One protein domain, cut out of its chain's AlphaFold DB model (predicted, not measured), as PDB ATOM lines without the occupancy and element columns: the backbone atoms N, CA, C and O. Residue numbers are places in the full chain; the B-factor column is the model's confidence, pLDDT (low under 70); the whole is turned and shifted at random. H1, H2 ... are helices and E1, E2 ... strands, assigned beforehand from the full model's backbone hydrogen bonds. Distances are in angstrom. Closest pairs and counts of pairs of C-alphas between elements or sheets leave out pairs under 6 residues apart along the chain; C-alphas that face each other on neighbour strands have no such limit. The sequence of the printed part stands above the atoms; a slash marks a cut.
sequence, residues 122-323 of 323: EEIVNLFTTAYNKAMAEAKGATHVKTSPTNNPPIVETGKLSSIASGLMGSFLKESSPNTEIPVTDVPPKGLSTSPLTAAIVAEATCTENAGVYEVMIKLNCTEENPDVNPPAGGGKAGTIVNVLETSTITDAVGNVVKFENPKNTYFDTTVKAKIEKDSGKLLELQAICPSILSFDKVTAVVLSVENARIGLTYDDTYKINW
ATOM      1  N   GLU A 122     232.187 187.505 252.346       96.69
ATOM      2  CA  GLU A 122     231.385 186.582 253.144       96.69
ATOM      3  C   GLU A 122     231.369 185.174 252.540       96.69
ATOM      4  O   GLU A 122     231.567 184.201 253.263       96.69
ATOM      5  N   GLU A 123     231.196 185.052 251.221       96.88
ATOM      6  CA  GLU A 123     231.251 183.755 250.534       96.88
ATOM      7  C   GLU A 123     232.634 183.112 250.650       96.88
ATOM      8  O   GLU A 123     232.732 181.919 250.925       96.88
ATOM      9  N   ILE A 124     233.704 183.894 250.473       97.88
ATOM     10  CA  ILE A 124     235.081 183.390 250.535       97.88
ATOM     11  C   ILE A 124     235.435 182.951 251.961       97.88
ATOM     12  O   ILE A 124     236.015 181.880 252.150       97.88
ATOM     13  N   VAL A 125     235.049 183.735 252.974       97.81
ATOM     14  CA  VAL A 125     235.222 183.345 254.380       97.81
ATOM     15  C   VAL A 125     234.427 182.077 254.682       97.81
ATOM     16  O   VAL A 125     234.983 181.162 255.277       97.81
ATOM     17  N   ASN A 126     233.176 181.971 254.228       97.25
ATOM     18  CA  ASN A 126     232.367 180.768 254.431       97.25
ATOM     19  C   ASN A 126     232.947 179.534 253.726       97.25
ATOM     20  O   ASN A 126     232.937 178.446 254.305       97.25
ATOM     21  N   LEU A 127     233.479 179.681 252.507       97.31
ATOM     22  CA  LEU A 127     234.183 178.606 251.801       97.31
ATOM     23  C   LEU A 127     235.372 178.113 252.636       97.31
ATOM     24  O   LEU A 127     235.511 176.912 252.874       97.31
ATOM     25  N   PHE A 128     236.205 179.043 253.111       97.81
ATOM     26  CA  PHE A 128     237.371 178.727 253.929       97.81
ATOM     27  C   PHE A 128     236.988 178.047 255.249       97.81
ATOM     28  O   PHE A 128     237.518 176.980 255.559       97.81
ATOM     29  N   THR A 129     236.061 178.625 256.020       97.31
ATOM     30  CA  THR A 129     235.673 178.093 257.335       97.31
ATOM     31  C   THR A 129     235.027 176.717 257.205       97.31
ATOM     32  O   THR A 129     235.326 175.830 258.000       97.31
ATOM     33  N   THR A 130     234.218 176.492 256.166       97.38
ATOM     34  CA  THR A 130     233.622 175.180 255.878       97.38
ATOM     35  C   THR A 130     234.696 174.133 255.587       97.38
ATOM     36  O   THR A 130     234.697 173.068 256.207       97.38
ATOM     37  N   ALA A 131     235.641 174.437 254.692       97.69
ATOM     38  CA  ALA A 131     236.722 173.518 254.339       97.69
ATOM     39  C   ALA A 131     237.648 173.224 255.531       97.69
ATOM     40  O   ALA A 131     238.042 172.074 255.744       97.69
ATOM     41  N   TYR A 132     237.956 174.244 256.337       97.00
ATOM     42  CA  TYR A 132     238.743 174.104 257.560       97.00
ATOM     43  C   TYR A 132     238.047 173.200 258.580       97.00
ATOM     44  O   TYR A 132     238.635 172.226 259.047       97.00
ATOM     45  N   ASN A 133     236.778 173.477 258.893       96.75
ATOM     46  CA  ASN A 133     236.003 172.695 259.860       96.75
ATOM     47  C   ASN A 133     235.889 171.232 259.422       96.75
ATOM     48  O   ASN A 133     236.010 170.324 260.241       96.75
ATOM     49  N   LYS A 134     235.719 171.003 258.115       96.94
ATOM     50  CA  LYS A 134     235.716 169.660 257.542       96.94
ATOM     51  C   LYS A 134     237.052 168.948 257.750       96.94
ATOM     52  O   LYS A 134     237.060 167.793 258.160       96.94
ATOM     53  N   ALA A 135     238.177 169.630 257.523       96.75
ATOM     54  CA  ALA A 135     239.497 169.056 257.774       96.75
ATOM     55  C   ALA A 135     239.677 168.685 259.253       96.75
ATOM     56  O   ALA A 135     240.095 167.571 259.547       96.75
ATOM     57  N   MET A 136     239.291 169.568 260.180       94.94
ATOM     58  CA  MET A 136     239.377 169.288 261.620       94.94
ATOM     59  C   MET A 136     238.523 168.091 262.058       94.94
ATOM     60  O   MET A 136     238.876 167.411 263.019       94.94
ATOM     61  N   ALA A 137     237.407 167.837 261.373       95.19
ATOM     62  CA  ALA A 137     236.494 166.744 261.694       95.19
ATOM     63  C   ALA A 137     236.876 165.404 261.040       95.19
ATOM     64  O   ALA A 137     236.678 164.353 261.645       95.19
ATOM     65  N   GLU A 138     237.382 165.429 259.803       96.12
ATOM     66  CA  GLU A 138     237.475 164.235 258.950       96.12
ATOM     67  C   GLU A 138     238.906 163.867 258.526       96.12
ATOM     68  O   GLU A 138     239.142 162.717 258.149       96.12
ATOM     69  N   ALA A 139     239.861 164.802 258.545       95.81
ATOM     70  CA  ALA A 139     241.215 164.520 258.074       95.81
ATOM     71  C   ALA A 139     241.985 163.631 259.064       95.81
ATOM     72  O   ALA A 139     241.849 163.731 260.283       95.81
ATOM     73  N   LYS A 140     242.863 162.780 258.530       94.62
ATOM     74  CA  LYS A 140     243.715 161.870 259.313       94.62
ATOM     75  C   LYS A 140     244.889 162.586 259.984       94.62
ATOM     76  O   LYS A 140     245.452 162.066 260.943       94.62
ATOM     77  N   GLY A 141     245.281 163.747 259.465       93.38
ATOM     78  CA  GLY A 141     246.404 164.539 259.958       93.38
ATOM     79  C   GLY A 141     246.811 165.621 258.966       93.38
ATOM     80  O   GLY A 141     246.096 165.909 258.006       93.38
ATOM     81  N   ALA A 142     247.989 166.194 259.174       93.12
ATOM     82  CA  ALA A 142     248.606 167.104 258.225       93.12
ATOM     83  C   ALA A 142     250.110 166.848 258.123       93.12
ATOM     84  O   ALA A 142     250.736 166.283 259.013       93.12
ATOM     85  N   THR A 143     250.692 167.293 257.022       89.94
ATOM     86  CA  THR A 143     252.132 167.323 256.812       89.94
ATOM     87  C   THR A 143     252.583 168.769 256.902       89.94
ATOM     88  O   THR A 143     252.165 169.599 256.094       89.94
ATOM     89  N   HIS A 144     253.439 169.083 257.867       84.44
ATOM     90  CA  HIS A 144     254.082 170.382 257.977       84.44
ATOM     91  C   HIS A 144     255.239 170.458 256.975       84.44
ATOM     92  O   HIS A 144     256.258 169.780 257.118       84.44
ATOM     93  N   VAL A 145     255.045 171.226 255.903       77.06
ATOM     94  CA  VAL A 145     255.921 171.228 254.722       77.06
ATOM     95  C   VAL A 145     257.058 172.231 254.864       77.06
ATOM     96  O   VAL A 145     258.176 171.955 254.432       77.06
ATOM     97  N   LYS A 146     256.780 173.398 255.445       67.56
ATOM     98  CA  LYS A 146     257.718 174.518 255.497       67.56
ATOM     99  C   LYS A 146     257.422 175.382 256.714       67.56
ATOM    100  O   LYS A 146     256.271 175.757 256.881       67.56
ATOM    101  N   THR A 147     258.479 175.757 257.429       63.72
ATOM    102  CA  THR A 147     258.546 176.960 258.267       63.72
ATOM    103  C   THR A 147     259.696 177.784 257.719       63.72
ATOM    104  O   THR A 147     260.841 177.335 257.742       63.72
ATOM    105  N   SER A 148     259.425 178.975 257.194       60.38
ATOM    106  CA  SER A 148     260.491 179.940 256.891       60.38
ATOM    107  C   SER A 148     260.287 181.178 257.724       60.38
ATOM    108  O   SER A 148     259.723 182.160 257.242       60.38
ATOM    109  N   PRO A 149     260.723 181.139 258.984       57.09
ATOM    110  CA  PRO A 149     260.542 182.274 259.828       57.09
ATOM    111  C   PRO A 149     261.695 183.242 259.512       57.09
ATOM    112  O   PRO A 149     262.873 182.935 259.706       57.09
ATOM    113  N   THR A 150     261.376 184.377 258.896       60.53
ATOM    114  CA  THR A 150     262.379 185.361 258.474       60.53
ATOM    115  C   THR A 150     262.494 186.463 259.517       60.53
ATOM    116  O   THR A 150     261.500 186.995 260.016       60.53
ATOM    117  N   ASN A 151     263.733 186.804 259.875       52.78
ATOM    118  CA  ASN A 151     263.998 188.010 260.644       52.78
ATOM    119  C   ASN A 151     263.810 189.208 259.713       52.78
ATOM    120  O   ASN A 151     264.448 189.258 258.660       52.78
ATOM    121  N   ASN A 152     262.972 190.165 260.111       57.62
ATOM    122  CA  ASN A 152     262.914 191.457 259.443       57.62
ATOM    123  C   ASN A 152     263.935 192.397 260.110       57.62
ATOM    124  O   ASN A 152     263.718 192.856 261.237       57.62
ATOM    125  N   PRO A 153     265.052 192.715 259.426       44.16
ATOM    126  CA  PRO A 153     266.232 193.294 260.052       44.16
ATOM    127  C   PRO A 153     266.165 194.759 260.525       44.16
ATOM    128  O   PRO A 153     267.086 195.111 261.260       44.16
ATOM    129  N   PRO A 154     265.177 195.640 260.230       45.81
ATOM    130  CA  PRO A 154     265.267 196.999 260.771       45.81
ATOM    131  C   PRO A 154     264.973 197.089 262.281       45.81
ATOM    132  O   PRO A 154     265.182 198.148 262.861       45.81
ATOM    133  N   ILE A 155     264.498 196.015 262.930       50.59
ATOM    134  CA  ILE A 155     264.000 196.063 264.321       50.59
ATOM    135  C   ILE A 155     265.003 195.493 265.339       50.59
ATOM    136  O   ILE A 155     264.809 195.641 266.541       50.59
ATOM    137  N   VAL A 156     266.117 194.894 264.901       48.62
ATOM    138  CA  VAL A 156     267.189 194.522 265.837       48.62
ATOM    139  C   VAL A 156     268.043 195.760 266.091       48.62
ATOM    140  O   VAL A 156     268.927 196.075 265.297       48.62
ATOM    141  N   GLU A 157     267.778 196.470 267.190       51.38
ATOM    142  CA  GLU A 157     268.623 197.593 267.605       51.38
ATOM    143  C   GLU A 157     270.083 197.119 267.715       51.38
ATOM    144  O   GLU A 157     270.439 196.222 268.488       51.38
ATOM    145  N   THR A 158     270.928 197.677 266.851       45.34
ATOM    146  CA  THR A 158     272.325 197.290 266.659       45.34
ATOM    147  C   THR A 158     273.112 197.370 267.969       45.34
ATOM    148  O   THR A 158     273.346 198.453 268.499       45.34
ATOM    149  N   GLY A 159     273.555 196.220 268.488       53.62
ATOM    150  CA  GLY A 159     274.341 196.123 269.721       53.62
ATOM    151  C   GLY A 159     274.349 194.716 270.328       53.62
ATOM    152  O   GLY A 159     274.019 193.738 269.661       53.62
ATOM    153  N   LYS A 160     274.702 194.608 271.621       50.72
ATOM    154  CA  LYS A 160     274.762 193.354 272.416       50.72
ATOM    155  C   LYS A 160     273.440 192.550 272.438       50.72
ATOM    156  O   LYS A 160     273.447 191.380 272.823       50.72
ATOM    157  N   LEU A 161     272.344 193.156 271.971       52.94
ATOM    158  CA  LEU A 161     271.064 192.518 271.657       52.94
ATOM    159  C   LEU A 161     271.151 191.465 270.554       52.94
ATOM    160  O   LEU A 161     270.329 190.560 270.554       52.94
ATOM    161  N   SER A 162     272.132 191.536 269.652       57.47
ATOM    162  CA  SER A 162     272.263 190.577 268.550       57.47
ATOM    163  C   SER A 162     272.405 189.141 269.046       57.47
ATOM    164  O   SER A 162     271.811 188.249 268.468       57.47
ATOM    165  N   SER A 163     273.108 188.912 270.160       57.91
ATOM    166  CA  SER A 163     273.270 187.576 270.754       57.91
ATOM    167  C   SER A 163     271.981 187.026 271.380       57.91
ATOM    168  O   SER A 163     271.694 185.838 271.256       57.91
ATOM    169  N   ILE A 164     271.174 187.895 271.997       57.31
ATOM    170  CA  ILE A 164     269.862 187.554 272.563       57.31
ATOM    171  C   ILE A 164     268.858 187.332 271.434       57.31
ATOM    172  O   ILE A 164     268.136 186.342 271.446       57.31
ATOM    173  N   ALA A 165     268.864 188.212 270.432       58.50
ATOM    174  CA  ALA A 165     268.091 188.058 269.215       58.50
ATOM    175  C   ALA A 165     268.481 186.761 268.504       58.50
ATOM    176  O   ALA A 165     267.594 186.021 268.133       58.50
ATOM    177  N   SER A 166     269.766 186.413 268.384       58.34
ATOM    178  CA  SER A 166     270.229 185.138 267.817       58.34
ATOM    179  C   SER A 166     269.851 183.922 268.655       58.34
ATOM    180  O   SER A 166     269.574 182.881 268.075       58.34
ATOM    181  N   GLY A 167     269.809 184.027 269.985       60.94
ATOM    182  CA  GLY A 167     269.329 182.952 270.859       60.94
ATOM    183  C   GLY A 167     267.822 182.730 270.726       60.94
ATOM    184  O   GLY A 167     267.379 181.604 270.526       60.94
ATOM    185  N   LEU A 168     267.039 183.811 270.749       58.69
ATOM    186  CA  LEU A 168     265.599 183.768 270.500       58.69
ATOM    187  C   LEU A 168     265.309 183.298 269.076       58.69
ATOM    188  O   LEU A 168     264.498 182.404 268.887       58.69
ATOM    189  N   MET A 169     266.039 183.805 268.083       59.56
ATOM    190  CA  MET A 169     265.969 183.339 266.703       59.56
ATOM    191  C   MET A 169     266.338 181.856 266.611       59.56
ATOM    192  O   MET A 169     265.617 181.088 266.008       59.56
ATOM    193  N   GLY A 170     267.400 181.397 267.264       58.31
ATOM    194  CA  GLY A 170     267.781 179.983 267.273       58.31
ATOM    195  C   GLY A 170     266.793 179.068 268.004       58.31
ATOM    196  O   GLY A 170     266.844 177.858 267.798       58.31
ATOM    197  N   SER A 171     265.911 179.613 268.845       57.91
ATOM    198  CA  SER A 171     264.854 178.867 269.538       57.91
ATOM    199  C   SER A 171     263.506 178.925 268.810       57.91
ATOM    200  O   SER A 171     262.828 177.904 268.748       57.91
ATOM    201  N   PHE A 172     263.134 180.073 268.233       55.91
ATOM    202  CA  PHE A 172     261.875 180.276 267.499       55.91
ATOM    203  C   PHE A 172     261.974 179.940 266.011       55.91
ATOM    204  O   PHE A 172     260.997 179.504 265.418       55.91
ATOM    205  N   LEU A 173     263.147 180.143 265.408       56.25
ATOM    206  CA  LEU A 173     263.436 179.871 263.998       56.25
ATOM    207  C   LEU A 173     264.102 178.509 263.795       56.25
ATOM    208  O   LEU A 173     264.738 178.309 262.760       56.25
ATOM    209  N   LYS A 174     264.026 177.573 264.758       57.94
ATOM    210  CA  LYS A 174     264.460 176.200 264.466       57.94
ATOM    211  C   LYS A 174     263.643 175.729 263.278       57.94
ATOM    212  O   LYS A 174     262.431 175.572 263.405       57.94
ATOM    213  N   GLU A 175     264.311 175.536 262.143       52.56
ATOM    214  CA  GLU A 175     263.703 174.892 260.991       52.56
ATOM    215  C   GLU A 175     263.049 173.608 261.490       52.56
ATOM    216  O   GLU A 175     263.701 172.732 262.069       52.56
ATOM    217  N   SER A 176     261.730 173.531 261.327       53.91
ATOM    218  CA  SER A 176     261.045 172.260 261.459       53.91
ATOM    219  C   SER A 176     261.643 171.328 260.412       53.91
ATOM    220  O   SER A 176     261.924 171.757 259.287       53.91
ATOM    221  N   SER A 177     261.861 170.061 260.763       60.84
ATOM    222  CA  SER A 177     262.208 169.061 259.759       60.84
ATOM    223  C   SER A 177     261.148 169.116 258.652       60.84
ATOM    224  O   SER A 177     259.957 168.971 258.954       60.84
ATOM    225  N   PRO A 178     261.526 169.373 257.390       64.44
ATOM    226  CA  PRO A 178     260.545 169.509 256.328       64.44
ATOM    227  C   PRO A 178     259.765 168.203 256.186       64.44
ATOM    228  O   PRO A 178     260.339 167.116 256.262       64.44
ATOM    229  N   ASN A 179     258.463 168.320 255.931       76.94
ATOM    230  CA  ASN A 179     257.533 167.201 255.777       76.94
ATOM    231  C   ASN A 179     257.342 166.363 257.050       76.94
ATOM    232  O   ASN A 179     257.301 165.135 256.996       76.94
ATOM    233  N   THR A 180     257.214 167.024 258.199       83.69
ATOM    234  CA  THR A 180     256.874 166.341 259.453       83.69
ATOM    235  C   THR A 180     255.369 166.088 259.517       83.69
ATOM    236  O   THR A 180     254.581 167.019 259.356       83.69
ATOM    237  N   GLU A 181     254.955 164.846 259.765       89.94
ATOM    238  CA  GLU A 181     253.552 164.528 260.037       89.94
ATOM    239  C   GLU A 181     253.141 165.054 261.413       89.94
ATOM    240  O   GLU A 181     253.829 164.843 262.414       89.94
ATOM    241  N   ILE A 182     252.004 165.739 261.454       89.12
ATOM    242  CA  ILE A 182     251.426 166.324 262.658       89.12
ATOM    243  C   ILE A 182     249.938 165.961 262.762       89.12
ATOM    244  O   ILE A 182     249.274 165.723 261.743       89.12
ATOM    245  N   PRO A 183     249.371 165.939 263.981       91.00
ATOM    246  CA  PRO A 183     247.926 165.883 264.164       91.00
ATOM    247  C   PRO A 183     247.241 167.047 263.445       91.00
ATOM    248  O   PRO A 183     247.764 168.160 263.420       91.00
ATOM    249  N   VAL A 184     246.035 166.831 262.913       90.94
ATOM    250  CA  VAL A 184     245.281 167.912 262.253       90.94
ATOM    251  C   VAL A 184     244.983 169.073 263.214       90.94
ATOM    252  O   VAL A 184     244.978 170.225 262.804       90.94
ATOM    253  N   THR A 185     244.855 168.790 264.514       90.12
ATOM    254  CA  THR A 185     244.653 169.788 265.578       90.12
ATOM    255  C   THR A 185     245.849 170.714 265.810       90.12
ATOM    256  O   THR A 185     245.719 171.689 266.546       90.12
ATOM    257  N   ASP A 186     247.014 170.401 265.236       89.31
ATOM    258  CA  ASP A 186     248.207 171.251 265.286       89.31
ATOM    259  C   ASP A 186     248.300 172.215 264.087       89.31
ATOM    260  O   ASP A 186     249.149 173.111 264.091       89.31
ATOM    261  N   VAL A 187     247.412 172.077 263.093       89.94
ATOM    262  CA  VAL A 187     247.248 173.058 262.012       89.94
ATOM    263  C   VAL A 187     246.671 174.360 262.596       89.94
ATOM    264  O   VAL A 187     245.775 174.301 263.437       89.94
ATOM    265  N   PRO A 188     247.162 175.541 262.180       89.06
ATOM    266  CA  PRO A 188     246.666 176.809 262.695       89.06
ATOM    267  C   PRO A 188     245.182 177.083 262.406       89.06
ATOM    268  O   PRO A 188     244.757 176.887 261.267       89.06
ATOM    269  N   PRO A 189     244.437 177.673 263.361       88.69
ATOM    270  CA  PRO A 189     244.819 177.911 264.758       88.69
ATOM    271  C   PRO A 189     244.795 176.624 265.608       88.69
ATOM    272  O   PRO A 189     243.775 175.938 265.721       88.69
ATOM    273  N   LYS A 190     245.924 176.334 266.263       84.69
ATOM    274  CA  LYS A 190     246.156 175.109 267.034       84.69
ATOM    275  C   LYS A 190     245.138 174.935 268.158       84.69
ATOM    276  O   LYS A 190     244.815 175.868 268.890       84.69
ATOM    277  N   GLY A 191     244.684 173.695 268.322       82.31
ATOM    278  CA  GLY A 191     243.771 173.285 269.386       82.31
ATOM    279  C   GLY A 191     242.304 173.638 269.143       82.31
ATOM    280  O   GLY A 191     241.475 173.326 269.998       82.31
ATOM    281  N   LEU A 192     241.957 174.246 268.004       85.19
ATOM    282  CA  LEU A 192     240.568 174.541 267.659       85.19
ATOM    283  C   LEU A 192     239.978 173.484 266.731       85.19
ATOM    284  O   LEU A 192     240.573 173.103 265.727       85.19
ATOM    285  N   SER A 193     238.752 173.066 267.036       87.62
ATOM    286  CA  SER A 193     237.973 172.156 266.185       87.62
ATOM    287  C   SER A 193     237.157 172.889 265.117       87.62
ATOM    288  O   SER A 193     236.656 172.261 264.189       87.62
ATOM    289  N   THR A 194     237.012 174.211 265.244       91.25
ATOM    290  CA  THR A 194     236.264 175.057 264.308       91.25
ATOM    291  C   THR A 194     236.967 176.390 264.094       91.25
ATOM    292  O   THR A 194     237.521 176.949 265.040       91.25
ATOM    293  N   SER A 195     236.891 176.931 262.881       91.06
ATOM    294  CA  SER A 195     237.425 178.251 262.560       91.06
ATOM    295  C   SER A 195     236.561 179.365 263.173       91.06
ATOM    296  O   SER A 195     235.360 179.414 262.899       91.06
ATOM    297  N   PRO A 196     237.147 180.285 263.959       92.81
ATOM    298  CA  PRO A 196     236.454 181.458 264.497       92.81
ATOM    299  C   PRO A 196     236.513 182.677 263.557       92.81
ATOM    300  O   PRO A 196     236.095 183.772 263.933       92.81
ATOM    301  N   LEU A 197     237.063 182.519 262.347       95.88
ATOM    302  CA  LEU A 197     237.198 183.590 261.364       95.88
ATOM    303  C   LEU A 197     235.825 184.123 260.930       95.88
ATOM    304  O   LEU A 197     234.915 183.363 260.604       95.88
ATOM    305  N   THR A 198     235.697 185.448 260.858       96.25
ATOM    306  CA  THR A 198     234.494 186.127 260.359       96.25
ATOM    307  C   THR A 198     234.865 187.211 259.352       96.25
ATOM    308  O   THR A 198     235.965 187.762 259.393       96.25
ATOM    309  N   ALA A 199     233.934 187.579 258.469       96.25
ATOM    310  CA  ALA A 199     234.162 188.634 257.477       96.25
ATOM    311  C   ALA A 199     234.488 190.007 258.103       96.25
ATOM    312  O   ALA A 199     235.203 190.806 257.500       96.25
ATOM    313  N   ALA A 200     234.034 190.272 259.335       96.12
ATOM    314  CA  ALA A 200     234.252 191.543 260.030       96.12
ATOM    315  C   ALA A 200     235.735 191.837 260.333       96.12
ATOM    316  O   ALA A 200     236.135 193.000 260.393       96.12
ATOM    317  N   ILE A 201     236.556 190.798 260.512       95.50
ATOM    318  CA  ILE A 201     237.993 190.930 260.801       95.50
ATOM    319  C   ILE A 201     238.873 190.803 259.549       95.50
ATOM    320  O   ILE A 201     240.100 190.853 259.638       95.50
ATOM    321  N   VAL A 202     238.259 190.673 258.371       97.12
ATOM    322  CA  VAL A 202     238.944 190.514 257.086       97.12
ATOM    323  C   VAL A 202     239.023 191.856 256.367       97.12
ATOM    324  O   VAL A 202     238.007 192.510 256.122       97.12
ATOM    325  N   ALA A 203     240.233 192.267 255.992       96.12
ATOM    326  CA  ALA A 203     240.456 193.434 255.146       96.12
ATOM    327  C   ALA A 203     240.173 193.087 253.679       96.12
ATOM    328  O   ALA A 203     239.324 193.718 253.046       96.12
ATOM    329  N   GLU A 204     240.811 192.024 253.189       96.44
ATOM    330  CA  GLU A 204     240.794 191.596 251.792       96.44
ATOM    331  C   GLU A 204     240.605 190.079 251.707       96.44
ATOM    332  O   GLU A 204     241.169 189.329 252.503       96.44
ATOM    333  N   ALA A 205     239.798 189.632 250.747       97.75
ATOM    334  CA  ALA A 205     239.606 188.222 250.447       97.75
ATOM    335  C   ALA A 205     239.522 188.039 248.933       97.75
ATOM    336  O   ALA A 205     238.835 188.800 248.253       97.75
ATOM    337  N   THR A 206     240.209 187.027 248.417       97.50
ATOM    338  CA  THR A 206     240.168 186.657 247.000       97.50
ATOM    339  C   THR A 206     240.017 185.149 246.870       97.50
ATOM    340  O   THR A 206     240.479 184.392 247.724       97.50
ATOM    341  N   CYS A 207     239.349 184.720 245.806       97.12
ATOM    342  CA  CYS A 207     239.226 183.323 245.435       97.12
ATOM    343  C   CYS A 207     239.349 183.226 243.919       97.12
ATOM    344  O   CYS A 207     238.672 183.942 243.181       97.12
ATOM    345  N   THR A 208     240.246 182.361 243.464       95.81
ATOM    346  CA  THR A 208     240.422 182.058 242.044       95.81
ATOM    347  C   THR A 208     240.274 180.563 241.835       95.81
ATOM    348  O   THR A 208     240.646 179.774 242.701       95.81
ATOM    349  N   GLU A 209     239.691 180.161 240.713       93.50
ATOM    350  CA  GLU A 209     239.541 178.750 240.370       93.50
ATOM    351  C   GLU A 209     240.618 178.345 239.368       93.50
ATOM    352  O   GLU A 209     240.676 178.873 238.258       93.50
ATOM    353  N   ASN A 210     241.438 177.370 239.753       91.56
ATOM    354  CA  ASN A 210     242.496 176.809 238.930       91.56
ATOM    355  C   ASN A 210     242.363 175.282 238.918       91.56
ATOM    356  O   ASN A 210     242.576 174.622 239.930       91.56
ATOM    357  N   ALA A 211     242.001 174.714 237.762       89.62
ATOM    358  CA  ALA A 211     241.945 173.264 237.535       89.62
ATOM    359  C   ALA A 211     241.152 172.467 238.602       89.62
ATOM    360  O   ALA A 211     241.623 171.442 239.090       89.62
ATOM    361  N   GLY A 212     239.951 172.934 238.969       91.44
ATOM    362  CA  GLY A 212     239.097 172.266 239.967       91.44
ATOM    363  C   GLY A 212     239.495 172.526 241.425       91.44
ATOM    364  O   GLY A 212     238.945 171.910 242.337       91.44
ATOM    365  N   VAL A 213     240.429 173.449 241.663       96.62
ATOM    366  CA  VAL A 213     240.851 173.887 242.995       96.62
ATOM    367  C   VAL A 213     240.566 175.375 243.151       96.62
ATOM    368  O   VAL A 213     240.936 176.183 242.300       96.62
ATOM    369  N   TYR A 214     239.928 175.740 244.256       97.69
ATOM    370  CA  TYR A 214     239.844 177.121 244.702       97.69
ATOM    371  C   TYR A 214     241.130 177.508 245.428       97.69
ATOM    372  O   TYR A 214     241.495 176.896 246.433       97.69
ATOM    373  N   GLU A 215     241.801 178.542 244.935       97.69
ATOM    374  CA  GLU A 215     242.919 179.202 245.597       97.69
ATOM    375  C   GLU A 215     242.394 180.452 246.300       97.69
ATOM    376  O   GLU A 215     242.063 181.458 245.667       97.69
ATOM    377  N   VAL A 216     242.281 180.351 247.622       98.06
ATOM    378  CA  VAL A 216     241.746 181.385 248.505       98.06
ATOM    379  C   VAL A 216     242.898 182.134 249.163       98.06
ATOM    380  O   VAL A 216     243.838 181.515 249.660       98.06
ATOM    381  N   MET A 217     242.811 183.460 249.226       97.75
ATOM    382  CA  MET A 217     243.665 184.300 250.068       97.75
ATOM    383  C   MET A 217     242.783 185.194 250.931       97.75
ATOM    384  O   MET A 217     241.878 185.846 250.416       97.75
ATOM    385  N   ILE A 218     243.049 185.221 252.235       98.25
ATOM    386  CA  ILE A 218     242.360 186.070 253.206       98.25
ATOM    387  C   ILE A 218     243.411 186.852 253.987       98.25
ATOM    388  O   ILE A 218     244.261 186.260 254.653       98.25
ATOM    389  N   LYS A 219     243.322 188.180 253.940       97.00
ATOM    390  CA  LYS A 219     244.147 189.108 254.713       97.00
ATOM    391  C   LYS A 219     243.305 189.774 255.796       97.00
ATOM    392  O   LYS A 219     242.240 190.335 255.522       97.00
ATOM    393  N   LEU A 220     243.788 189.741 257.032       97.00
ATOM    394  CA  LEU A 220     243.102 190.344 258.172       97.00
ATOM    395  C   LEU A 220     243.265 191.865 258.230       97.00
ATOM    396  O   LEU A 220     244.197 192.434 257.673       97.00
ATOM    397  N   ASN A 221     242.376 192.524 258.974       94.94
ATOM    398  CA  ASN A 221     242.407 193.968 259.221       94.94
ATOM    399  C   ASN A 221     243.263 194.383 260.438       94.94
ATOM    400  O   ASN A 221     243.021 195.430 261.048       94.94
ATOM    401  N   CYS A 222     244.233 193.557 260.840       91.88
ATOM    402  CA  CYS A 222     245.313 194.001 261.720       91.88
ATOM    403  C   CYS A 222     246.361 194.697 260.851       91.88
ATOM    404  O   CYS A 222     246.915 194.079 259.951       91.88
ATOM    405  N   THR A 223     246.598 195.983 261.078       91.44
ATOM    406  CA  THR A 223     247.597 196.779 260.342       91.44
ATOM    407  C   THR A 223     248.631 197.313 261.322       91.44
ATOM    408  O   THR A 223     248.466 197.148 262.528       91.44
ATOM    409  N   GLU A 224     249.685 197.972 260.848       86.69
ATOM    410  CA  GLU A 224     250.643 198.622 261.750       86.69
ATOM    411  C   GLU A 224     249.983 199.702 262.634       86.69
ATOM    412  O   GLU A 224     250.371 199.875 263.789       86.69
ATOM    413  N   GLU A 225     248.947 200.388 262.137       88.44
ATOM    414  CA  GLU A 225     248.196 201.417 262.875       88.44
ATOM    415  C   GLU A 225     247.158 200.834 263.843       88.44
ATOM    416  O   GLU A 225     246.814 201.467 264.842       88.44
ATOM    417  N   ASN A 226     246.637 199.641 263.547       91.00
ATOM    418  CA  ASN A 226     245.674 198.931 264.389       91.00
ATOM    419  C   ASN A 226     246.055 197.447 264.520       91.00
ATOM    420  O   ASN A 226     245.338 196.571 263.999       91.00
ATOM    421  N   PRO A 227     247.196 197.162 265.170       92.81
ATOM    422  CA  PRO A 227     247.730 195.819 265.222       92.81
ATOM    423  C   PRO A 227     246.948 194.966 266.213       92.81
ATOM    424  O   PRO A 227     246.196 195.466 267.050       92.81
ATOM    425  N   ASP A 228     247.148 193.658 266.131       93.69
ATOM    426  CA  ASP A 228     246.598 192.725 267.103       93.69
ATOM    427  C   ASP A 228     247.677 192.347 268.120       93.69
ATOM    428  O   ASP A 228     248.702 191.769 267.762       93.69
ATOM    429  N   VAL A 229     247.495 192.730 269.382       92.56
ATOM    430  CA  VAL A 229     248.525 192.596 270.422       92.56
ATOM    431  C   VAL A 229     248.143 191.474 271.372       92.56
ATOM    432  O   VAL A 229     247.114 191.553 272.035       92.56
ATOM    433  N   ASN A 230     249.001 190.456 271.472       89.75
ATOM    434  CA  ASN A 230     248.783 189.265 272.299       89.75
ATOM    435  C   ASN A 230     247.366 188.651 272.169       89.75
ATOM    436  O   ASN A 230     246.741 188.368 273.197       89.75
ATOM    437  N   PRO A 231     246.825 188.445 270.950       91.56
ATOM    438  CA  PRO A 231     245.557 187.743 270.802       91.56
ATOM    439  C   PRO A 231     245.644 186.333 271.404       91.56
ATOM    440  O   PRO A 231     246.670 185.664 271.246       91.56
ATOM    441  N   PRO A 232     244.584 185.852 272.076       89.31
ATOM    442  CA  PRO A 232     244.513 184.458 272.490       89.31
ATOM    443  C   PRO A 232     244.321 183.549 271.269       89.31
ATOM    444  O   PRO A 232     243.815 183.982 270.230       89.31
ATOM    445  N   ALA A 233     244.665 182.266 271.402       87.06
ATOM    446  CA  ALA A 233     244.336 181.272 270.384       87.06
ATOM    447  C   ALA A 233     242.815 181.250 270.138       87.06
ATOM    448  O   ALA A 233     242.023 181.155 271.075       87.06
ATOM    449  N   GLY A 234     242.409 181.394 268.877       88.06
ATOM    450  CA  GLY A 234     241.008 181.475 268.469       88.06
ATOM    451  C   GLY A 234     240.297 182.799 268.740       88.06
ATOM    452  O   GLY A 234     239.109 182.904 268.445       88.06
ATOM    453  N   GLY A 235     240.988 183.811 269.269       89.06
ATOM    454  CA  GLY A 235     240.421 185.136 269.507       89.06
ATOM    455  C   GLY A 235     241.241 186.262 268.886       89.06
ATOM    456  O   GLY A 235     242.250 186.043 268.217       89.06
ATOM    457  N   GLY A 236     240.773 187.495 269.093       91.31
ATOM    458  CA  GLY A 236     241.329 188.666 268.418       91.31
ATOM    459  C   GLY A 236     241.118 188.604 266.903       91.31
ATOM    460  O   GLY A 236     240.102 188.102 266.424       91.31
ATOM    461  N   LYS A 237     242.080 189.137 266.152       93.50
ATOM    462  CA  LYS A 237     242.140 189.062 264.691       93.50
ATOM    463  C   LYS A 237     243.068 187.918 264.279       93.50
ATOM    464  O   LYS A 237     242.600 186.914 263.750       93.50
ATOM    465  N   ALA A 238     244.371 188.040 264.537       92.12
ATOM    466  CA  ALA A 238     245.399 187.105 264.083       92.12
ATOM    467  C   ALA A 238     245.205 185.701 264.670       92.12
ATOM    468  O   ALA A 238     245.304 184.717 263.938       92.12
ATOM    469  N   GLY A 239     244.808 185.601 265.945       91.06
ATOM    470  CA  GLY A 239     244.565 184.320 266.619       91.06
ATOM    471  C   GLY A 239     243.466 183.454 266.000       91.06
ATOM    472  O   GLY A 239     243.347 182.284 266.355       91.06
ATOM    473  N   THR A 240     242.692 183.984 265.048       92.94
ATOM    474  CA  THR A 240     241.665 183.225 264.321       92.94
ATOM    475  C   THR A 240     242.199 182.371 263.170       92.94
ATOM    476  O   THR A 240     241.496 181.461 262.730       92.94
ATOM    477  N   ILE A 241     243.417 182.640 262.682       90.56
ATOM    478  CA  ILE A 241     244.001 181.956 261.511       90.56
ATOM    479  C   ILE A 241     245.470 181.543 261.687       90.56
ATOM    480  O   ILE A 241     245.993 180.833 260.831       90.56
ATOM    481  N   VAL A 242     246.152 181.970 262.759       87.69
ATOM    482  CA  VAL A 242     247.558 181.604 263.025       87.69
ATOM    483  C   VAL A 242     247.750 180.991 264.405       87.69
ATOM    484  O   VAL A 242     246.939 181.173 265.315       87.69
ATOM    485  N   ASN A 243     248.878 180.302 264.572       85.38
ATOM    486  CA  ASN A 243     249.367 179.875 265.875       85.38
ATOM    487  C   ASN A 243     250.021 181.068 266.567       85.38
ATOM    488  O   ASN A 243     251.123 181.482 266.210       85.38
ATOM    489  N   VAL A 244     249.323 181.644 267.543       84.50
ATOM    490  CA  VAL A 244     249.855 182.762 268.323       84.50
ATOM    491  C   VAL A 244     250.988 182.278 269.225       84.50
ATOM    492  O   VAL A 244     250.891 181.239 269.874       84.50
ATOM    493  N   LEU A 245     252.074 183.045 269.289       77.50
ATOM    494  CA  LEU A 245     253.110 182.835 270.290       77.50
ATOM    495  C   LEU A 245     252.587 183.251 271.658       77.50
ATOM    496  O   LEU A 245     252.390 184.437 271.929       77.50
ATOM    497  N   GLU A 246     252.425 182.265 272.527       72.56
ATOM    498  CA  GLU A 246     252.171 182.502 273.937       72.56
ATOM    499  C   GLU A 246     253.430 183.016 274.648       72.56
ATOM    500  O   GLU A 246     254.558 182.593 274.381       72.56
ATOM    501  N   THR A 247     253.221 183.910 275.614       69.00
ATOM    502  CA  THR A 247     254.272 184.481 276.465       69.00
ATOM    503  C   THR A 247     255.120 183.424 277.180       69.00
ATOM    504  O   THR A 247     256.331 183.599 277.304       69.00
ATOM    505  N   SER A 248     254.504 182.325 277.620       68.38
ATOM    506  CA  SER A 248     255.172 181.177 278.254       68.38
ATOM    507  C   SER A 248     256.245 180.574 277.345       68.38
ATOM    508  O   SER A 248     257.394 180.435 277.753       68.38
ATOM    509  N   THR A 249     255.911 180.332 276.076       68.12
ATOM    510  CA  THR A 249     256.843 179.827 275.057       68.12
ATOM    511  C   THR A 249     258.053 180.747 274.889       68.12
ATOM    512  O   THR A 249     259.168 180.280 274.654       68.12
ATOM    513  N   ILE A 250     257.858 182.059 275.044       65.81
ATOM    514  CA  ILE A 250     258.934 183.044 274.922       65.81
ATOM    515  C   ILE A 250     259.885 183.005 276.118       65.81
ATOM    516  O   ILE A 250     261.103 183.065 275.941       65.81
ATOM    517  N   THR A 251     259.350 182.894 277.333       66.12
ATOM    518  CA  THR A 251     260.165 182.825 278.553       66.12
ATOM    519  C   THR A 251     260.853 181.475 278.724       66.12
ATOM    520  O   THR A 251     261.996 181.424 279.173       66.12
ATOM    521  N   ASP A 252     260.208 180.386 278.307       67.50
ATOM    522  CA  ASP A 252     260.739 179.029 278.459       67.50
ATOM    523  C   ASP A 252     261.904 178.755 277.494       67.50
ATOM    524  O   ASP A 252     262.845 178.037 277.838       67.50
ATOM    525  N   ALA A 253     261.901 179.389 276.316       62.53
ATOM    526  CA  ALA A 253     262.912 179.210 275.272       62.53
ATOM    527  C   ALA A 253     264.350 179.582 275.685       62.53
ATOM    528  O   ALA A 253     265.305 179.119 275.056       62.53
ATOM    529  N   VAL A 254     264.523 180.419 276.712       58.59
ATOM    530  CA  VAL A 254     265.836 180.904 277.193       58.59
ATOM    531  C   VAL A 254     266.173 180.444 278.616       58.59
ATOM    532  O   VAL A 254     267.268 180.723 279.121       58.59
ATOM    533  N   GLY A 255     265.245 179.735 279.266       62.66
ATOM    534  CA  GLY A 255     265.353 179.303 280.657       62.66
ATOM    535  C   GLY A 255     265.634 180.449 281.641       62.66
ATOM    536  O   GLY A 255     265.370 181.618 281.383       62.66
ATOM    537  N   ASN A 256     266.244 180.121 282.784       66.50
ATOM    538  CA  ASN A 256     266.540 181.092 283.851       66.50
ATOM    539  C   ASN A 256     267.734 182.029 283.551       66.50
ATOM    540  O   ASN A 256     268.184 182.751 284.440       66.50
ATOM    541  N   VAL A 257     268.300 181.988 282.339       64.06
ATOM    542  CA  VAL A 257     269.533 182.719 281.984       64.06
ATOM    543  C   VAL A 257     269.235 184.148 281.526       64.06
ATOM    544  O   VAL A 257     270.044 185.054 281.746       64.06
ATOM    545  N   VAL A 258     268.068 184.355 280.914       70.50
ATOM    546  CA  VAL A 258     267.616 185.652 280.408       70.50
ATOM    547  C   VAL A 258     266.236 185.944 280.986       70.50
ATOM    548  O   VAL A 258     265.311 185.155 280.838       70.50
ATOM    549  N   LYS A 259     266.096 187.091 281.648       77.19
ATOM    550  CA  LYS A 259     264.817 187.580 282.157       77.19
ATOM    551  C   LYS A 259     264.216 188.553 281.152       77.19
ATOM    552  O   LYS A 259     264.826 189.581 280.854       77.19
ATOM    553  N   PHE A 260     263.013 188.243 280.692       78.44
ATOM    554  CA  PHE A 260     262.179 189.142 279.903       78.44
ATOM    555  C   PHE A 260     261.156 189.828 280.803       78.44
ATOM    556  O   PHE A 260     260.505 189.176 281.618       78.44
ATOM    557  N   GLU A 261     261.005 191.139 280.655       82.06
ATOM    558  CA  GLU A 261     259.963 191.912 281.323       82.06
ATOM    559  C   GLU A 261     258.930 192.359 280.288       82.06
ATOM    560  O   GLU A 261     259.278 192.935 279.257       82.06
ATOM    561  N   ASN A 262     257.661 192.060 280.578       83.81
ATOM    562  CA  ASN A 262     256.489 192.410 279.771       83.81
ATOM    563  C   ASN A 262     256.613 192.058 278.275       83.81
ATOM    564  O   ASN A 262     256.487 192.946 277.428       83.81
ATOM    565  N   PRO A 263     256.841 190.778 277.928       81.69
ATOM    566  CA  PRO A 263     256.826 190.344 276.537       81.69
ATOM    567  C   PRO A 263     255.466 190.632 275.883       81.69
ATOM    568  O   PRO A 263     254.407 190.321 276.435       81.69
ATOM    569  N   LYS A 264     255.505 191.224 274.692       86.75
ATOM    570  CA  LYS A 264     254.340 191.524 273.853       86.75
ATOM    571  C   LYS A 264     254.646 191.102 272.427       86.75
ATOM    572  O   LYS A 264     255.633 191.571 271.863       86.75
ATOM    573  N   ASN A 265     253.804 190.259 271.844       87.00
ATOM    574  CA  ASN A 265     253.843 189.960 270.423       87.00
ATOM    575  C   ASN A 265     252.704 190.688 269.705       87.00
ATOM    576  O   ASN A 265     251.533 190.562 270.063       87.00
ATOM    577  N   THR A 266     253.081 191.461 268.698       90.44
ATOM    578  CA  THR A 266     252.199 192.352 267.951       90.44
ATOM    579  C   THR A 266     252.117 191.869 266.516       90.44
ATOM    580  O   THR A 266     253.144 191.798 265.850       90.44
ATOM    581  N   TYR A 267     250.917 191.568 266.033       91.38
ATOM    582  CA  TYR A 267     250.665 191.019 264.704       91.38
ATOM    583  C   TYR A 267     250.033 192.058 263.782       91.38
ATOM    584  O   TYR A 267     249.210 192.872 264.209       91.38
ATOM    585  N   PHE A 268     250.408 192.010 262.510       91.25
ATOM    586  CA  PHE A 268     249.913 192.899 261.463       91.25
ATOM    587  C   PHE A 268     249.961 192.186 260.114       91.25
ATOM    588  O   PHE A 268     250.697 191.217 259.937       91.25
ATOM    589  N   ASP A 269     249.121 192.635 259.183       90.44
ATOM    590  CA  ASP A 269     249.010 192.154 257.804       90.44
ATOM    591  C   ASP A 269     248.932 190.623 257.670       90.44
ATOM    592  O   ASP A 269     249.333 190.032 256.663       90.44
ATOM    593  N   THR A 270     248.397 189.967 258.699       93.81
ATOM    594  CA  THR A 270     248.352 188.512 258.785       93.81
ATOM    595  C   THR A 270     247.465 187.957 257.679       93.81
ATOM    596  O   THR A 270     246.334 188.408 257.480       93.81
ATOM    597  N   THR A 271     248.000 186.983 256.949       95.81
ATOM    598  CA  THR A 271     247.397 186.439 255.735       95.81
ATOM    599  C   THR A 271     247.360 184.922 255.806       95.81
ATOM    600  O   THR A 271     248.345 184.287 256.173       95.81
ATOM    601  N   VAL A 272     246.244 184.330 255.391       96.56
ATOM    602  CA  VAL A 272     246.140 182.894 255.140       96.56
ATOM    603  C   VAL A 272     245.867 182.652 253.662       96.56
ATOM    604  O   VAL A 272     245.076 183.361 253.037       96.56
ATOM    605  N   LYS A 273     246.537 181.653 253.093       96.88
ATOM    606  CA  LYS A 273     246.246 181.123 251.763       96.88
ATOM    607  C   LYS A 273     245.804 179.677 251.893       96.88
ATOM    608  O   LYS A 273     246.387 178.925 252.668       96.88
ATOM    609  N   ALA A 274     244.787 179.288 251.140       97.94
ATOM    610  CA  ALA A 274     244.245 177.942 251.171       97.94
ATOM    611  C   ALA A 274     244.000 177.412 249.760       97.94
ATOM    612  O   ALA A 274     243.577 178.154 248.876       97.94
ATOM    613  N   LYS A 275     244.230 176.112 249.572       98.12
ATOM    614  CA  LYS A 275     243.784 175.370 248.386       98.12
ATOM    615  C   LYS A 275     242.644 174.458 248.789       98.12
ATOM    616  O   LYS A 275     242.823 173.646 249.693       98.12
ATOM    617  N   ILE A 276     241.492 174.585 248.141       98.31
ATOM    618  CA  ILE A 276     240.275 173.839 248.475       98.31
ATOM    619  C   ILE A 276     239.779 173.126 247.218       98.31
ATOM    620  O   ILE A 276     239.573 173.756 246.187       98.31
ATOM    621  N   GLU A 277     239.594 171.811 247.291       97.00
ATOM    622  CA  GLU A 277     239.035 171.019 246.190       97.00
ATOM    623  C   GLU A 277     237.568 171.408 245.946       97.00
ATOM    624  O   GLU A 277     236.751 171.348 246.868       97.00
ATOM    625  N   LYS A 278     237.229 171.799 244.711       93.31
ATOM    626  CA  LYS A 278     235.900 172.324 244.353       93.31
ATOM    627  C   LYS A 278     234.784 171.301 244.558       93.31
ATOM    628  O   LYS A 278     233.746 171.644 245.113       93.31
ATOM    629  N   ASP A 279     235.018 170.054 244.155       92.12
ATOM    630  CA  ASP A 279     233.984 169.013 244.151       92.12
ATOM    631  C   ASP A 279     233.642 168.517 245.558       92.12
ATOM    632  O   ASP A 279     232.495 168.185 245.855       92.12
ATOM    633  N   SER A 280     234.638 168.442 246.440       94.12
ATOM    634  CA  SER A 280     234.485 167.820 247.756       94.12
ATOM    635  C   SER A 280     234.484 168.819 248.916       94.12
ATOM    636  O   SER A 280     234.146 168.439 250.045       94.12
ATOM    637  N   GLY A 281     234.904 170.065 248.676       95.12
ATOM    638  CA  GLY A 281     235.135 171.077 249.707       95.12
ATOM    639  C   GLY A 281     236.299 170.747 250.647       95.12
ATOM    640  O   GLY A 281     236.380 171.302 251.742       95.12
ATOM    641  N   LYS A 282     237.178 169.810 250.275       97.69
ATOM    642  CA  LYS A 282     238.323 169.408 251.098       97.69
ATOM    643  C   LYS A 282     239.433 170.452 251.034       97.69
ATOM    644  O   LYS A 282     239.926 170.780 249.958       97.69
ATOM    645  N   LEU A 283     239.872 170.933 252.195       97.94
ATOM    646  CA  LEU A 283     241.106 171.707 252.333       97.94
ATOM    647  C   LEU A 283     242.312 170.829 251.973       97.94
ATOM    648  O   LEU A 283     242.525 169.799 252.597       97.94
ATOM    649  N   LEU A 284     243.097 171.224 250.976       97.19
ATOM    650  CA  LEU A 284     244.277 170.498 250.496       97.19
ATOM    651  C   LEU A 284     245.569 171.057 251.099       97.19
ATOM    652  O   LEU A 284     246.462 170.307 251.489       97.19
ATOM    653  N   GLU A 285     245.667 172.384 251.168       96.81
ATOM    654  CA  GLU A 285     246.851 173.106 251.631       96.81
ATOM    655  C   GLU A 285     246.425 174.360 252.392       96.81
ATOM    656  O   GLU A 285     245.467 175.025 251.997       96.81
ATOM    657  N   LEU A 286     247.156 174.678 253.457       96.19
ATOM    658  CA  LEU A 286     247.013 175.889 254.253       96.19
ATOM    659  C   LEU A 286     248.390 176.528 254.422       96.19
ATOM    660  O   LEU A 286     249.313 175.880 254.907       96.19
ATOM    661  N   GLN A 287     248.526 177.797 254.059       94.50
ATOM    662  CA  GLN A 287     249.722 178.592 254.304       94.50
ATOM    663  C   GLN A 287     249.358 179.793 255.174       94.50
ATOM    664  O   GLN A 287     248.538 180.617 254.772       94.50
ATOM    665  N   ALA A 288     249.977 179.908 256.343       91.94
ATOM    666  CA  ALA A 288     249.831 181.044 257.243       91.94
ATOM    667  C   ALA A 288     251.071 181.938 257.141       91.94
ATOM    668  O   ALA A 288     252.185 181.492 257.404       91.94
ATOM    669  N   ILE A 289     250.867 183.200 256.762       90.44
ATOM    670  CA  ILE A 289     251.907 184.225 256.658       90.44
ATOM    671  C   ILE A 289     251.615 185.293 257.705       90.44
ATOM    672  O   ILE A 289     250.588 185.972 257.665       90.44
ATOM    673  N   CYS A 290     252.527 185.438 258.652       88.12
ATOM    674  CA  CYS A 290     252.279 186.149 259.890       88.12
ATOM    675  C   CYS A 290     253.462 187.051 260.255       88.12
ATOM    676  O   CYS A 290     254.344 186.638 261.015       88.12
ATOM    677  N   PRO A 291     253.490 188.284 259.729       87.81
ATOM    678  CA  PRO A 291     254.366 189.331 260.232       87.81
ATOM    679  C   PRO A 291     254.029 189.662 261.691       87.81
ATOM    680  O   PRO A 291     252.862 189.819 262.063       87.81
ATOM    681  N   SER A 292     255.053 189.756 262.535       86.50
ATOM    682  CA  SER A 292     254.907 190.130 263.932       86.50
ATOM    683  C   SER A 292     256.127 190.873 264.480       86.50
ATOM    684  O   SER A 292     257.236 190.816 263.945       86.50
ATOM    685  N   ILE A 293     255.923 191.598 265.576       85.06
ATOM    686  CA  ILE A 293     256.985 192.213 266.368       85.06
ATOM    687  C   ILE A 293     256.874 191.689 267.788       85.06
ATOM    688  O   ILE A 293     255.919 192.000 268.502       85.06
ATOM    689  N   LEU A 294     257.892 190.950 268.211       81.25
ATOM    690  CA  LEU A 294     258.088 190.601 269.604       81.25
ATOM    691  C   LEU A 294     258.831 191.743 270.298       81.25
ATOM    692  O   LEU A 294     259.898 192.161 269.856       81.25
ATOM    693  N   SER A 295     258.267 192.269 271.375       82.94
ATOM    694  CA  SER A 295     258.808 193.400 272.121       82.94
ATOM    695  C   SER A 295     258.854 193.113 273.612       82.94
ATOM    696  O   SER A 295     258.041 192.353 274.137       82.94
ATOM    697  N   PHE A 296     259.828 193.717 274.279       81.31
ATOM    698  CA  PHE A 296     260.088 193.567 275.700       81.31
ATOM    699  C   PHE A 296     260.381 194.941 276.285       81.31
ATOM    700  O   PHE A 296     261.198 195.684 275.740       81.31
ATOM    701  N   ASP A 297     259.779 195.254 277.429       82.88
ATOM    702  CA  ASP A 297     260.096 196.495 278.137       82.88
ATOM    703  C   ASP A 297     261.557 196.447 278.626       82.88
ATOM    704  O   ASP A 297     262.279 197.443 278.570       82.88
ATOM    705  N   LYS A 298     262.024 195.258 279.039       78.31
ATOM    706  CA  LYS A 298     263.411 195.025 279.448       78.31
ATOM    707  C   LYS A 298     263.854 193.584 279.233       78.31
ATOM    708  O   LYS A 298     263.108 192.641 279.491       78.31
ATOM    709  N   VAL A 299     265.112 193.409 278.841       75.69
ATOM    710  CA  VAL A 299     265.794 192.116 278.771       75.69
ATOM    711  C   VAL A 299     267.047 192.154 279.630       75.69
ATOM    712  O   VAL A 299     267.925 192.984 279.410       75.69
ATOM    713  N   THR A 300     267.146 191.250 280.603       73.19
ATOM    714  CA  THR A 300     268.297 191.157 281.512       73.19
ATOM    715  C   THR A 300     268.977 189.800 281.382       73.19
ATOM    716  O   THR A 300     268.343 188.771 281.584       73.19
ATOM    717  N   ALA A 301     270.276 189.787 281.092       69.38
ATOM    718  CA  ALA A 301     271.091 188.580 280.992       69.38
ATOM    719  C   ALA A 301     272.434 188.800 281.699       69.38
ATOM    720  O   ALA A 301     273.270 189.524 281.173       69.38
ATOM    721  N   VAL A 302     272.634 188.186 282.871       66.94
ATOM    722  CA  VAL A 302     273.839 188.180 283.746       66.94
ATOM    723  C   VAL A 302     274.579 189.526 283.927       66.94
ATOM    724  O   VAL A 302     274.604 190.053 285.033       66.94
ATOM    725  N   VAL A 303     275.198 190.084 282.885       62.66
ATOM    726  CA  VAL A 303     275.939 191.367 282.882       62.66
ATOM    727  C   VAL A 303     275.357 192.418 281.925       62.66
ATOM    728  O   VAL A 303     275.962 193.466 281.701       62.66
ATOM    729  N   LEU A 304     274.209 192.134 281.315       65.56
ATOM    730  CA  LEU A 304     273.561 192.961 280.310       65.56
ATOM    731  C   LEU A 304     272.131 193.279 280.733       65.56
ATOM    732  O   LEU A 304     271.392 192.395 281.160       65.56
ATOM    733  N   SER A 305     271.736 194.531 280.539       70.69
ATOM    734  CA  SER A 305     270.347 194.959 280.558       70.69
ATOM    735  C   SER A 305     270.091 195.794 279.316       70.69
ATOM    736  O   SER A 305     270.895 196.672 279.003       70.69
ATOM    737  N   VAL A 306     268.985 195.533 278.634       70.75
ATOM    738  CA  VAL A 306     268.538 196.327 277.492       70.75
ATOM    739  C   VAL A 306     267.072 196.666 277.666       70.75
ATOM    740  O   VAL A 306     266.280 195.793 278.007       70.75
ATOM    741  N   GLU A 307     266.733 197.929 277.472       77.56
ATOM    742  CA  GLU A 307     265.366 198.433 277.569       77.56
ATOM    743  C   GLU A 307     264.742 198.502 276.175       77.56
ATOM    744  O   GLU A 307     265.458 198.659 275.190       77.56
ATOM    745  N   ASN A 308     263.417 198.375 276.100       74.19
ATOM    746  CA  ASN A 308     262.633 198.501 274.867       74.19
ATOM    747  C   ASN A 308     263.119 197.606 273.712       74.19
ATOM    748  O   ASN A 308     263.079 198.000 272.547       74.19
ATOM    749  N   ALA A 309     263.573 196.388 274.016       74.56
ATOM    750  CA  ALA A 309     264.062 195.468 272.998       74.56
ATOM    751  C   ALA A 309     262.917 195.016 272.081       74.56
ATOM    752  O   ALA A 309     261.838 194.652 272.550       74.56
ATOM    753  N   ARG A 310     263.162 194.994 270.770       75.81
ATOM    754  CA  ARG A 310     262.189 194.570 269.758       75.81
ATOM    755  C   ARG A 310     262.846 193.607 268.775       75.81
ATOM    756  O   ARG A 310     264.044 193.682 268.524       75.81
ATOM    757  N   ILE A 311     262.064 192.681 268.238       74.00
ATOM    758  CA  ILE A 311     262.490 191.692 267.250       74.00
ATOM    759  C   ILE A 311     261.358 191.544 266.236       74.00
ATOM    760  O   ILE A 311     260.237 191.199 266.606       74.00
ATOM    761  N   GLY A 312     261.651 191.821 264.967       75.62
ATOM    762  CA  GLY A 312     260.725 191.588 263.863       75.62
ATOM    763  C   GLY A 312     260.803 190.137 263.401       75.62
ATOM    764  O   GLY A 312     261.888 189.633 263.116       75.62
ATOM    765  N   LEU A 313     259.659 189.472 263.314       76.62
ATOM    766  CA  LEU A 313     259.533 188.073 262.923       76.62
ATOM    767  C   LEU A 313     258.478 187.985 261.822       76.62
ATOM    768  O   LEU A 313     257.499 188.717 261.837       76.62
ATOM    769  N   THR A 314     258.661 187.106 260.851       81.12
ATOM    770  CA  THR A 314     257.578 186.719 259.944       81.12
ATOM    771  C   THR A 314     257.522 185.214 259.931       81.12
ATOM    772  O   THR A 314     258.500 184.605 259.525       81.12
ATOM    773  N   TYR A 315     256.414 184.624 260.366       78.25
ATOM    774  CA  TYR A 315     256.189 183.184 260.241       78.25
ATOM    775  C   TYR A 315     255.541 182.905 258.890       78.25
ATOM    776  O   TYR A 315     254.552 183.544 258.544       78.25
ATOM    777  N   ASP A 316     256.115 181.989 258.121       85.12
ATOM    778  CA  ASP A 316     255.559 181.490 256.864       85.12
ATOM    779  C   ASP A 316     255.506 179.968 256.963       85.12
ATOM    780  O   ASP A 316     256.499 179.285 256.681       85.12
ATOM    781  N   ASP A 317     254.364 179.472 257.439       86.00
ATOM    782  CA  ASP A 317     254.135 178.056 257.691       86.00
ATOM    783  C   ASP A 317     253.178 177.474 256.658       86.00
ATOM    784  O   ASP A 317     252.095 178.012 256.428       86.00
ATOM    785  N   THR A 318     253.558 176.355 256.043       90.88
ATOM    786  CA  THR A 318     252.733 175.649 255.051       90.88
ATOM    787  C   THR A 318     252.421 174.228 255.503       90.88
ATOM    788  O   THR A 318     253.322 173.455 255.834       90.88
ATOM    789  N   TYR A 319     251.147 173.861 255.427       92.62
ATOM    790  CA  TYR A 319     250.596 172.574 255.831       92.62
ATOM    791  C   TYR A 319     249.843 171.941 254.665       92.62
ATOM    792  O   TYR A 319     249.039 172.602 254.011       92.62
ATOM    793  N   LYS A 320     250.062 170.648 254.427       95.38
ATOM    794  CA  LYS A 320     249.246 169.836 253.513       95.38
ATOM    795  C   LYS A 320     248.343 168.925 254.318       95.38
ATOM    796  O   LYS A 320     248.818 168.266 255.237       95.38
ATOM    797  N   ILE A 321     247.059 168.889 253.990       96.75
ATOM    798  CA  ILE A 321     246.078 168.113 254.749       96.75
ATOM    799  C   ILE A 321     246.020 166.683 254.213       96.75
ATOM    800  O   ILE A 321     245.892 166.460 253.009       96.75
ATOM    801  N   ASN A 322     246.085 165.713 255.124       95.06
ATOM    802  CA  ASN A 322     246.051 164.290 254.810       95.06
ATOM    803  C   ASN A 322     244.638 163.750 255.101       95.06
ATOM    804  O   ASN A 322     244.260 163.610 256.264       95.06
ATOM    805  N   TRP A 323     243.858 163.455 254.056       95.06
ATOM    806  CA  TRP A 323     242.483 162.930 254.147       95.06
ATOM    807  C   TRP A 323     242.418 161.402 254.216       95.06
ATOM    808  O   TRP A 323     243.314 160.695 253.704       95.06
TER     809      TRP A 323
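This is residues 122 to 323 of the 323 residues of an uncharacterized protein of Clostridiales bacterium (UniProt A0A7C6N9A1). A long, twisted antiparallel sheet is built along one hairpin, E9 and E10, that runs nearly from end to end; H1 crosses the sheet at one end, while the small helices H2 and H3 lie near the other end, where the hairpin's tip bends sharply. Long links, among them residues 187 to 197 and 232 to 243, cover the same face of the sheet as H1, and E4, E5 and E8 widen the sheet under H1. The printed part has 202 residues, with three named helices and ten named strands in the order H1, E1, E2, H2, E3, E4, E5, H3, E6, E7, E8, E9, E10. The sheet is branched, its neighbour pairs are antiparallel, and the class is mixed, helices and strands. The whole is compact, with a radius of gyration of the C-alphas of 17.8 A, yet elongated, spanning 61 by 35 by 25 A.

H1, residues 122 to 138, begins at C-alpha 122 (231.385, 186.582, 253.144) and is 23.9 A long from first to last C-alpha. E1 is residues 141 to 147, 17.5 A, and runs on into E2, residues 150 to 152, across a break of 2 residues at 45 degrees. H2, residues 161 to 172, is 15.9 A long, and E3 is residues 180 to 182. E4, residues 202 to 210, is 23.0 A long; E5, residues 213 to 220, is 22.5 A. H3 is residues 247 to 252. E6, residues 259 to 261, runs on into E7, residues 264 to 267, across a break of 2 residues at 65 degrees. E8, residues 271 to 277, is 20.0 A long. E9, residues 283 to 301, covers 44.8 A and bends by 84 degrees at residue 298. E10, residues 304 to 322, covers 47.2 A, bends by 84 degrees at residue 307 and ends at C-alpha 322 (246.051, 164.290, 254.810).

E9 and E10 form a hairpin, with N 292 and O 313 2.7 A apart and N 301 and O 304 2.8 A apart. E8, E9 and E10 make a meander, each strand the antiparallel neighbour of the one before; N 273 and O 287 of the hairpin E8 and E9 are 2.8 A apart. Pairing along E9 is staggered: E8, E7 and E6 lie on one side of it and E10 on the other side. Across E7 and E9, N 266 and O 293 are within hydrogen-bond range at 2.9 A, and across E6 and E9, N 261 and O 298 are within hydrogen-bond range at 2.8 A. E5 lies on one side of E8 and E9 on the other side, with N 216 and O 274 of E5 and E8 within hydrogen-bond range at 2.8 A; the edge strand E4 forms a hairpin with E5, with N 206 and O 217 within hydrogen-bond range at 2.9 A. Beside E10, on the side away from E9, are E1, with N 143 and O 320 at 2.8 A, and E2, with N 150 and O 314 at 3.0 A. E3 is on the other side of E1 from E10, with N 144 and O 180 at 2.8 A. Residues 228 to 229 pair antiparallel with residues 266 to 267 of E7. H1 is on the sheet at a height of 8.7 A and runs across the strands, at 69 degrees to E8 on the local plane. It lies over E8 and only just over E4, E5, E9 and E10, with 3 of its C-alphas falling on each of these four. The closest C-alphas of H1 and E9, those of Ala 131 and Leu 283, are 5.2 A apart. H2 is on the sheet too; its closest C-alphas with E10, those of Ala 165 and Ile 311, are 7.0 A apart. H3 only grazes the sheet with residues 247 to 251, its closest C-alphas with E6 being those of Thr 251 and Phe 260, 6.8 A apart. H2 and H3 are near each other, with 7 pairs of C-alphas within 10 A, and H1 is apart from both. In H1, H2 and H3 every O i to N i+4 pair is within hydrogen-bond range.

The two C-alphas farthest apart, those of Asp 279 and Val 303, are 61.3 A apart. The printed part has no cut and ends at Trp 323, the chain's last residue. The links from E3 to E4, 19 residues, and from E5 to H3, 26 residues, are long. The mean pLDDT of the printed part is 82.7; 48 residues are under 70, namely 146 to 178, 247 to 257 and 301 to 304.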